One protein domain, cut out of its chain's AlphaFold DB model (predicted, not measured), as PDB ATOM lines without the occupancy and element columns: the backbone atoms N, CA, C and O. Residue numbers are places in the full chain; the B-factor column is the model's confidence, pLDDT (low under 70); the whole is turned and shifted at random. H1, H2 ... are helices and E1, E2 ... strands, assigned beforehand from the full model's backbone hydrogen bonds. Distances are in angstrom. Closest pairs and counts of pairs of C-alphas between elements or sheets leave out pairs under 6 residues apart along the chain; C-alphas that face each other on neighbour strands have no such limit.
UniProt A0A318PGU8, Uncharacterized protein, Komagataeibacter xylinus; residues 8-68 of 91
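This is residues 8 to 68 of the 91 residues of an uncharacterized protein of Komagataeibacter xylinus (UniProt A0A318PGU8). This is an elongated model with two small lobes: at one end the helix H1 packs on a two-stranded hairpin, E1 and E2, and at the other end two short helices, H2 and H3, stand about perpendicular to each other. A long stretch with no named element, residues 37 to 50, runs between the lobes. The printed part has 61 residues, with three named helices and two named strands in the order H1, E1, E2, H2, H3; the sheet has the order E1 - E2 and is antiparallel, and the class is mostly helix. The whole is only just loose, close to compact, with a radius of gyration of the C-alphas of 12.7 A, and the C-alphas span 36 by 23 by 15 A.

Begin at C-alpha 26, at (151.192, -57.168, 21.155), where E1 starts; it covers residues 26 to 28. Its partner E2 is residues 34 to 36. Go back to C-alpha 8 at (161.800, -67.516, 27.971) for the start of H1, residues 8 to 20, which is 18.8 A from first to last C-alpha. Beyond the strands, find H2 at residues 51 to 60, 14.1 A long between its end C-alphas. H3 is residues 62 to 67 and ends with C-alpha 67 at (131.306, -59.386, 20.634).

Look first at the hairpin of E1 and E2, antiparallel with 148 degrees between their directions. The C-alphas of Ile 27 and Tyr 35 face each other at 5.2 A, and N 27 to O 35 and N 35 to O 27 are within hydrogen-bond range, each at 2.8 A. From there turn to H1: its closest C-alphas to E1 are those of Ala 14 and Ile 27, 5.7 A apart. The closest C-alphas of H1 and E2 are those of Ala 14 and Tyr 35, at 6.2 A. At the other end, H2 and H3 touch, the C-alphas of Ile 57 and Trp 65 being the closest at 6.2 A. Their lines are about perpendicular, at 81 degrees. H1 is apart from both H2 and H3. In H1, H2 and H3 every O i to N i+4 pair is within hydrogen-bond range.

The two C-alphas farthest apart are those of Ala 9 and Glu 59, 37.4 A from each other. The printed part has no cut. The link from E2 to H2 is long, with 14 residues, while those from H1 to E1, E1 to E2 and H2 to H3 are tight. The mean pLDDT of the printed part is 85.3, and no printed residue is under 70.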
ATOM      1  N   LEU A   8     161.691 -68.287  26.722       78.62
ATOM      2  CA  LEU A   8     161.800 -67.516  27.971       78.62
ATOM      3  C   LEU A   8     162.396 -66.123  27.759       78.62
ATOM      4  O   LEU A   8     161.844 -65.164  28.294       78.62
ATOM      5  N   ALA A   9     163.457 -66.017  26.956       81.69
ATOM      6  CA  ALA A   9     164.099 -64.738  26.650       81.69
ATOM      7  C   ALA A   9     163.120 -63.772  25.964       81.69
ATOM      8  O   ALA A   9     162.969 -62.631  26.389       81.69
ATOM      9  N   ASP A  10     162.368 -64.257  24.980       83.31
ATOM     10  CA  ASP A  10     161.391 -63.445  24.260       83.31
ATOM     11  C   ASP A  10     160.208 -63.019  25.129       83.31
ATOM     12  O   ASP A  10     159.709 -61.903  25.001       83.31
ATOM     13  N   ARG A  11     159.771 -63.880  26.059       81.38
ATOM     14  CA  ARG A  11     158.732 -63.517  27.033       81.38
ATOM     15  C   ARG A  11     159.216 -62.443  27.998       81.38
ATOM     16  O   ARG A  11     158.446 -61.549  28.346       81.38
ATOM     17  N   GLU A  12     160.472 -62.514  28.430       86.88
ATOM     18  CA  GLU A  12     161.083 -61.469  29.251       86.88
ATOM     19  C   GLU A  12     161.227 -60.157  28.469       86.88
ATOM     20  O   GLU A  12     160.848 -59.100  28.975       86.88
ATOM     21  N   TYR A  13     161.670 -60.223  27.211       87.94
ATOM     22  CA  TYR A  13     161.725 -59.072  26.313       87.94
ATOM     23  C   TYR A  13     160.343 -58.431  26.130       87.94
ATOM     24  O   TYR A  13     160.179 -57.239  26.390       87.94
ATOM     25  N   ALA A  14     159.327 -59.221  25.770       87.88
ATOM     26  CA  ALA A  14     157.958 -58.748  25.589       87.88
ATOM     27  C   ALA A  14     157.381 -58.133  26.870       87.88
ATOM     28  O   ALA A  14     156.628 -57.164  26.801       87.88
ATOM     29  N   ARG A  15     157.756 -58.651  28.045       88.56
ATOM     30  CA  ARG A  15     157.377 -58.066  29.337       88.56
ATOM     31  C   ARG A  15     158.042 -56.710  29.566       88.56
ATOM     32  O   ARG A  15     157.355 -55.776  29.969       88.56
ATOM     33  N   ASN A  16     159.348 -56.607  29.336       92.06
ATOM     34  CA  ASN A  16     160.103 -55.376  29.577       92.06
ATOM     35  C   ASN A  16     159.677 -54.274  28.598       92.06
ATOM     36  O   ASN A  16     159.263 -53.202  29.021       92.06
ATOM     37  N   VAL A  17     159.664 -54.570  27.297       93.06
ATOM     38  CA  VAL A  17     159.220 -53.619  26.263       93.06
ATOM     39  C   VAL A  17     157.734 -53.304  26.393       93.06
ATOM     40  O   VAL A  17     157.313 -52.169  26.178       93.06
ATOM     41  N   GLY A  18     156.934 -54.301  26.767       90.69
ATOM     42  CA  GLY A  18     155.509 -54.136  26.996       90.69
ATOM     43  C   GLY A  18     155.189 -53.172  28.134       90.69
ATOM     44  O   GLY A  18     154.251 -52.388  28.008       90.69
ATOM     45  N   HIS A  19     155.995 -53.174  29.202       91.31
ATOM     46  CA  HIS A  19     155.884 -52.208  30.297       91.31
ATOM     47  C   HIS A  19     156.127 -50.767  29.825       91.31
ATOM     48  O   HIS A  19     155.441 -49.854  30.280       91.31
ATOM     49  N   ASP A  20     157.056 -50.566  28.891       93.12
ATOM     50  CA  ASP A  20     157.352 -49.245  28.325       93.12
ATOM     51  C   ASP A  20     156.329 -48.803  27.263       93.12
ATOM     52  O   ASP A  20     156.233 -47.617  26.958       93.12
ATOM     53  N   ASN A  21     155.552 -49.744  26.712       88.94
ATOM     54  CA  ASN A  21     154.531 -49.506  25.685       88.94
ATOM     55  C   ASN A  21     153.169 -50.113  26.097       88.94
ATOM     56  O   ASN A  21     152.661 -51.018  25.416       88.94
ATOM     57  N   PRO A  22     152.563 -49.671  27.217       90.62
ATOM     58  CA  PRO A  22     151.338 -50.261  27.764       90.62
ATOM     59  C   PRO A  22     150.101 -50.037  26.880       90.62
ATOM     60  O   PRO A  22     149.059 -50.643  27.115       90.62
ATOM     61  N   GLU A  23     150.191 -49.185  25.861       89.69
ATOM     62  CA  GLU A  23     149.152 -48.951  24.859       89.69
ATOM     63  C   GLU A  23     149.114 -50.016  23.752       89.69
ATOM     64  O   GLU A  23     148.136 -50.096  23.009       89.69
ATOM     65  N   ARG A  24     150.153 -50.854  23.635       88.25
ATOM     66  CA  ARG A  24     150.247 -51.890  22.598       88.25
ATOM     67  C   ARG A  24     149.829 -53.250  23.138       88.25
ATOM     68  O   ARG A  24     150.446 -53.755  24.067       88.25
ATOM     69  N   ALA A  25     148.840 -53.884  22.508       89.31
ATOM     70  CA  ALA A  25     148.360 -55.213  22.908       89.31
ATOM     71  C   ALA A  25     149.345 -56.357  22.600       89.31
ATOM     72  O   ALA A  25     149.335 -57.377  23.295       89.31
ATOM     73  N   TYR A  26     150.198 -56.184  21.587       90.00
ATOM     74  CA  TYR A  26     151.192 -57.168  21.155       90.00
ATOM     75  C   TYR A  26     152.551 -56.501  20.932       90.00
ATOM     76  O   TYR A  26     152.621 -55.364  20.457       90.00
ATOM     77  N   ILE A  27     153.621 -57.219  21.266       92.19
ATOM     78  CA  ILE A  27     155.016 -56.814  21.080       92.19
ATOM     79  C   ILE A  27     155.671 -57.781  20.094       92.19
ATOM     80  O   ILE A  27     155.636 -58.991  20.308       92.19
ATOM     81  N   LEU A  28     156.267 -57.243  19.032       90.88
ATOM     82  CA  LEU A  28     157.055 -58.010  18.070       90.88
ATOM     83  C   LEU A  28     158.465 -58.225  18.628       90.88
ATOM     84  O   LEU A  28     159.148 -57.261  18.985       90.88
ATOM     85  N   SER A  29     158.877 -59.482  18.732       85.56
ATOM     86  CA  SER A  29     160.263 -59.856  19.035       85.56
ATOM     87  C   SER A  29     161.168 -59.687  17.812       85.56
ATOM     88  O   SER A  29     160.704 -59.574  16.680       85.56
ATOM     89  N   ASP A  30     162.481 -59.714  18.028       84.94
ATOM     90  CA  ASP A  30     163.502 -59.692  16.972       84.94
ATOM     91  C   ASP A  30     163.463 -60.925  16.054       84.94
ATOM     92  O   ASP A  30     163.984 -60.890  14.941       84.94
ATOM     93  N   ARG A  31     162.814 -62.001  16.506       83.88
ATOM     94  CA  ARG A  31     162.627 -63.247  15.756       83.88
ATOM     95  C   ARG A  31     161.351 -63.272  14.924       83.88
ATOM     96  O   ARG A  31     160.948 -64.340  14.478       83.88
ATOM     97  N   ASP A  32     160.733 -62.107  14.735       85.69
ATOM     98  CA  ASP A  32     159.489 -61.941  13.983       85.69
ATOM     99  C   ASP A  32     158.319 -62.742  14.587       85.69
ATOM    100  O   ASP A  32     157.456 -63.259  13.891       85.69
ATOM    101  N   VAL A  33     158.304 -62.874  15.920       85.50
ATOM    102  CA  VAL A  33     157.210 -63.511  16.671       85.50
ATOM    103  C   VAL A  33     156.508 -62.470  17.529       85.50
ATOM    104  O   VAL A  33     157.150 -61.755  18.308       85.50
ATOM    105  N   TRP A  34     155.185 -62.410  17.423       87.81
ATOM    106  CA  TRP A  34     154.340 -61.535  18.226       87.81
ATOM    107  C   TRP A  34     153.979 -62.172  19.573       87.81
ATOM    108  O   TRP A  34     153.452 -63.280  19.652       87.81
ATOM    109  N   TYR A  35     154.212 -61.429  20.652       88.31
ATOM    110  CA  TYR A  35     153.875 -61.824  22.016       88.31
ATOM    111  C   TYR A  35     152.812 -60.904  22.598       88.31
ATOM    112  O   TYR A  35     152.842 -59.690  22.397       88.31
ATOM    113  N   ARG A  36     151.885 -61.467  23.377       88.06
ATOM    114  CA  ARG A  36     150.894 -60.665  24.101       88.06
ATOM    115  C   ARG A  36     151.592 -59.793  25.142       88.06
ATOM    116  O   ARG A  36     152.356 -60.307  25.958       88.06
ATOM    117  N   ASN A  37     151.290 -58.498  25.144       90.69
ATOM    118  CA  ASN A  37     151.819 -57.577  26.141       90.69
ATOM    119  C   ASN A  37     151.099 -57.784  27.491       90.69
ATOM    120  O   ASN A  37     149.897 -57.525  27.573       90.69
ATOM    121  N   PRO A  38     151.796 -58.205  28.563       87.94
ATOM    122  CA  PRO A  38     151.181 -58.370  29.880       87.94
ATOM    123  C   PRO A  38     150.830 -57.042  30.570       87.94
ATOM    124  O   PRO A  38     150.010 -57.044  31.485       87.94
ATOM    125  N   ALA A  39     151.436 -55.922  30.166       89.50
ATOM    126  CA  ALA A  39     151.148 -54.597  30.717       89.50
ATOM    127  C   ALA A  39     149.957 -53.902  30.031       89.50
ATOM    128  O   ALA A  39     149.471 -52.887  30.528       89.50
ATOM    129  N   TYR A  40     149.466 -54.438  28.910       90.06
ATOM    130  CA  TYR A  40     148.329 -53.872  28.193       90.06
ATOM    131  C   TYR A  40     147.013 -54.173  28.915       90.06
ATOM    132  O   TYR A  40     146.587 -55.324  29.017       90.06
ATOM    133  N   THR A  41     146.336 -53.123  29.376       88.69
ATOM    134  CA  THR A  41     145.028 -53.208  30.054       88.69
ATOM    135  C   THR A  41     143.873 -52.714  29.190       88.69
ATOM    136  O   THR A  41     142.749 -52.568  29.672       88.69
ATOM    137  N   GLY A  42     144.151 -52.381  27.930       85.44
ATOM    138  CA  GLY A  42     143.135 -51.935  26.996       85.44
ATOM    139  C   GLY A  42     142.196 -53.067  26.578       85.44
ATOM    140  O   GLY A  42     142.371 -54.233  26.944       85.44
ATOM    141  N   PRO A  43     141.172 -52.734  25.786       83.62
ATOM    142  CA  PRO A  43     140.258 -53.737  25.281       83.62
ATOM    143  C   PRO A  43     140.988 -54.709  24.357       83.62
ATOM    144  O   PRO A  43     141.965 -54.349  23.699       83.62
ATOM    145  N   GLU A  44     140.509 -55.945  24.288       80.56
ATOM    146  CA  GLU A  44     141.173 -56.955  23.478       80.56
ATOM    147  C   GLU A  44     141.223 -56.546  22.001       80.56
ATOM    148  O   GLU A  44     140.244 -56.034  21.442       80.56
ATOM    149  N   LEU A  45     142.396 -56.752  21.404       84.19
ATOM    150  CA  LEU A  45     142.683 -56.481  20.006       84.19
ATOM    151  C   LEU A  45     143.062 -57.782  19.294       84.19
ATOM    152  O   LEU A  45     143.601 -58.699  19.934       84.19
ATOM    153  N   PRO A  46     142.783 -57.872  17.984       84.38
ATOM    154  CA  PRO A  46     143.195 -59.010  17.178       84.38
ATOM    155  C   PRO A  46     144.712 -59.140  17.138       84.38
ATOM    156  O   PRO A  46     145.439 -58.159  17.311       84.38
ATOM    157  N   HIS A  47     145.175 -60.362  16.901       83.94
ATOM    158  CA  HIS A  47     146.581 -60.589  16.614       83.94
ATOM    159  C   HIS A  47     146.953 -59.865  15.308       83.94
ATOM    160  O   HIS A  47     146.165 -59.937  14.365       83.94
ATOM    161  N   PRO A  48     148.112 -59.188  15.214       81.94
ATOM    162  CA  PRO A  48     148.491 -58.453  14.003       81.94
ATOM    163  C   PRO A  48     148.560 -59.308  12.731       81.94
ATOM    164  O   PRO A  48     148.363 -58.783  11.645       81.94
ATOM    165  N   GLU A  49     148.807 -60.611  12.868       82.69
ATOM    166  CA  GLU A  49     148.857 -61.571  11.750       82.69
ATOM    167  C   GLU A  49     147.506 -62.238  11.442       82.69
ATOM    168  O   GLU A  49     147.417 -63.099  10.571       82.69
ATOM    169  N   ASP A  50     146.443 -61.900  12.176       81.81
ATOM    170  CA  ASP A  50     145.104 -62.416  11.890       81.81
ATOM    171  C   ASP A  50     144.445 -61.565  10.795       81.81
ATOM    172  O   ASP A  50     143.641 -60.669  11.072       81.81
ATOM    173  N   ASP A  51     144.786 -61.863   9.537       76.00
ATOM    174  CA  ASP A  51     144.218 -61.201   8.353       76.00
ATOM    175  C   ASP A  51     142.679 -61.260   8.353       76.00
ATOM    176  O   ASP A  51     141.999 -60.291   8.018       76.00
ATOM    177  N   SER A  52     142.107 -62.372   8.834       79.44
ATOM    178  CA  SER A  52     140.653 -62.545   8.912       79.44
ATOM    179  C   SER A  52     140.001 -61.599   9.920       79.44
ATOM    180  O   SER A  52     138.858 -61.169   9.738       79.44
ATOM    181  N   ALA A  53     140.714 -61.260  10.996       81.06
ATOM    182  CA  ALA A  53     140.257 -60.268  11.947       81.06
ATOM    183  C   ALA A  53     140.366 -58.855  11.378       81.06
ATOM    184  O   ALA A  53     139.445 -58.068  11.599       81.06
ATOM    185  N   ALA A  54     141.436 -58.538  10.644       78.44
ATOM    186  CA  ALA A  54     141.599 -57.240   9.998       78.44
ATOM    187  C   ALA A  54     140.457 -56.961   9.005       78.44
ATOM    188  O   ALA A  54     139.789 -55.931   9.131       78.44
ATOM    189  N   ASP A  55     140.161 -57.912   8.115       80.00
ATOM    190  CA  ASP A  55     139.053 -57.809   7.156       80.00
ATOM    191  C   ASP A  55     137.696 -57.689   7.867       80.00
ATOM    192  O   ASP A  55     136.888 -56.812   7.559       80.00
ATOM    193  N   PHE A  56     137.457 -58.513   8.895       81.56
ATOM    194  CA  PHE A  56     136.212 -58.471   9.664       81.56
ATOM    195  C   PHE A  56     136.025 -57.137  10.398       81.56
ATOM    196  O   PHE A  56     134.913 -56.615  10.471       81.56
ATOM    197  N   ILE A  57     137.092 -56.582  10.976       83.38
ATOM    198  CA  ILE A  57     137.050 -55.287  11.663       83.38
ATOM    199  C   ILE A  57     136.844 -54.156  10.656       83.38
ATOM    200  O   ILE A  57     136.120 -53.213  10.968       83.38
ATOM    201  N   ALA A  58     137.435 -54.246   9.465       82.25
ATOM    202  CA  ALA A  58     137.201 -53.280   8.399       82.25
ATOM    203  C   ALA A  58     135.731 -53.282   7.939       82.25
ATOM    204  O   ALA A  58     135.168 -52.214   7.702       82.25
ATOM    205  N   GLU A  59     135.095 -54.456   7.867       85.56
ATOM    206  CA  GLU A  59     133.693 -54.592   7.450       85.56
ATOM    207  C   GLU A  59     132.685 -54.255   8.566       85.56
ATOM    208  O   GLU A  59     131.700 -53.552   8.331       85.56
ATOM    209  N   HIS A  60     132.909 -54.744   9.789       85.94
ATOM    210  CA  HIS A  60     131.916 -54.723  10.873       85.94
ATOM    211  C   HIS A  60     132.311 -53.870  12.087       85.94
ATOM    212  O   HIS A  60     131.494 -53.649  12.984       85.94
ATOM    213  N   GLY A  61     133.553 -53.393  12.140       85.88
ATOM    214  CA  GLY A  61     134.099 -52.632  13.258       85.88
ATOM    215  C   GLY A  61     134.642 -53.491  14.408       85.88
ATOM    216  O   GLY A  61     134.320 -54.670  14.580       85.88
ATOM    217  N   ILE A  62     135.470 -52.862  15.247       81.44
ATOM    218  CA  ILE A  62     136.162 -53.522  16.368       81.44
ATOM    219  C   ILE A  62     135.205 -54.017  17.463       81.44
ATOM    220  O   ILE A  62     135.453 -55.049  18.081       81.44
ATOM    221  N   GLU A  63     134.080 -53.331  17.672       85.00
ATOM    222  CA  GLU A  63     133.076 -53.732  18.664       85.00
ATOM    223  C   GLU A  63     132.384 -55.042  18.268       85.00
ATOM    224  O   GLU A  63     132.199 -55.924  19.108       85.00
ATOM    225  N   ALA A  64     132.078 -55.219  16.976       82.88
ATOM    226  CA  ALA A  64     131.522 -56.465  16.465       82.88
ATOM    227  C   ALA A  64     132.513 -57.619  16.640       82.88
ATOM    228  O   ALA A  64     132.105 -58.702  17.049       82.88
ATOM    229  N   TRP A  65     133.808 -57.380  16.392       80.56
ATOM    230  CA  TRP A  65     134.862 -58.379  16.587       80.56
ATOM    231  C   TRP A  65     134.958 -58.831  18.051       80.56
ATOM    232  O   TRP A  65     134.981 -60.032  18.316       80.56
ATOM    233  N   ARG A  66     134.916 -57.892  19.007       79.50
ATOM    234  CA  ARG A  66     134.938 -58.193  20.452       79.50
ATOM    235  C   ARG A  66     133.700 -58.939  20.937       79.50
ATOM    236  O   ARG A  66     133.792 -59.728  21.871       79.50
ATOM    237  N   ALA A  67     132.549 -58.693  20.317       81.12
ATOM    238  CA  ALA A  67     131.306 -59.386  20.634       81.12
ATOM    239  C   ALA A  67     131.231 -60.800  20.027       81.12
ATOM    240  O   ALA A  67     130.317 -61.557  20.370       81.12
ATOM    241  N   ARG A  68     132.159 -61.185  19.130       72.25
ATOM    242  CA  ARG A  68     132.146 -62.528  18.535       72.25
ATOM    243  C   ARG A  68     132.391 -63.570  19.625       72.25
ATOM    244  O   ARG A  68     133.355 -63.451  20.384       72.25
TER     245      ARG A  68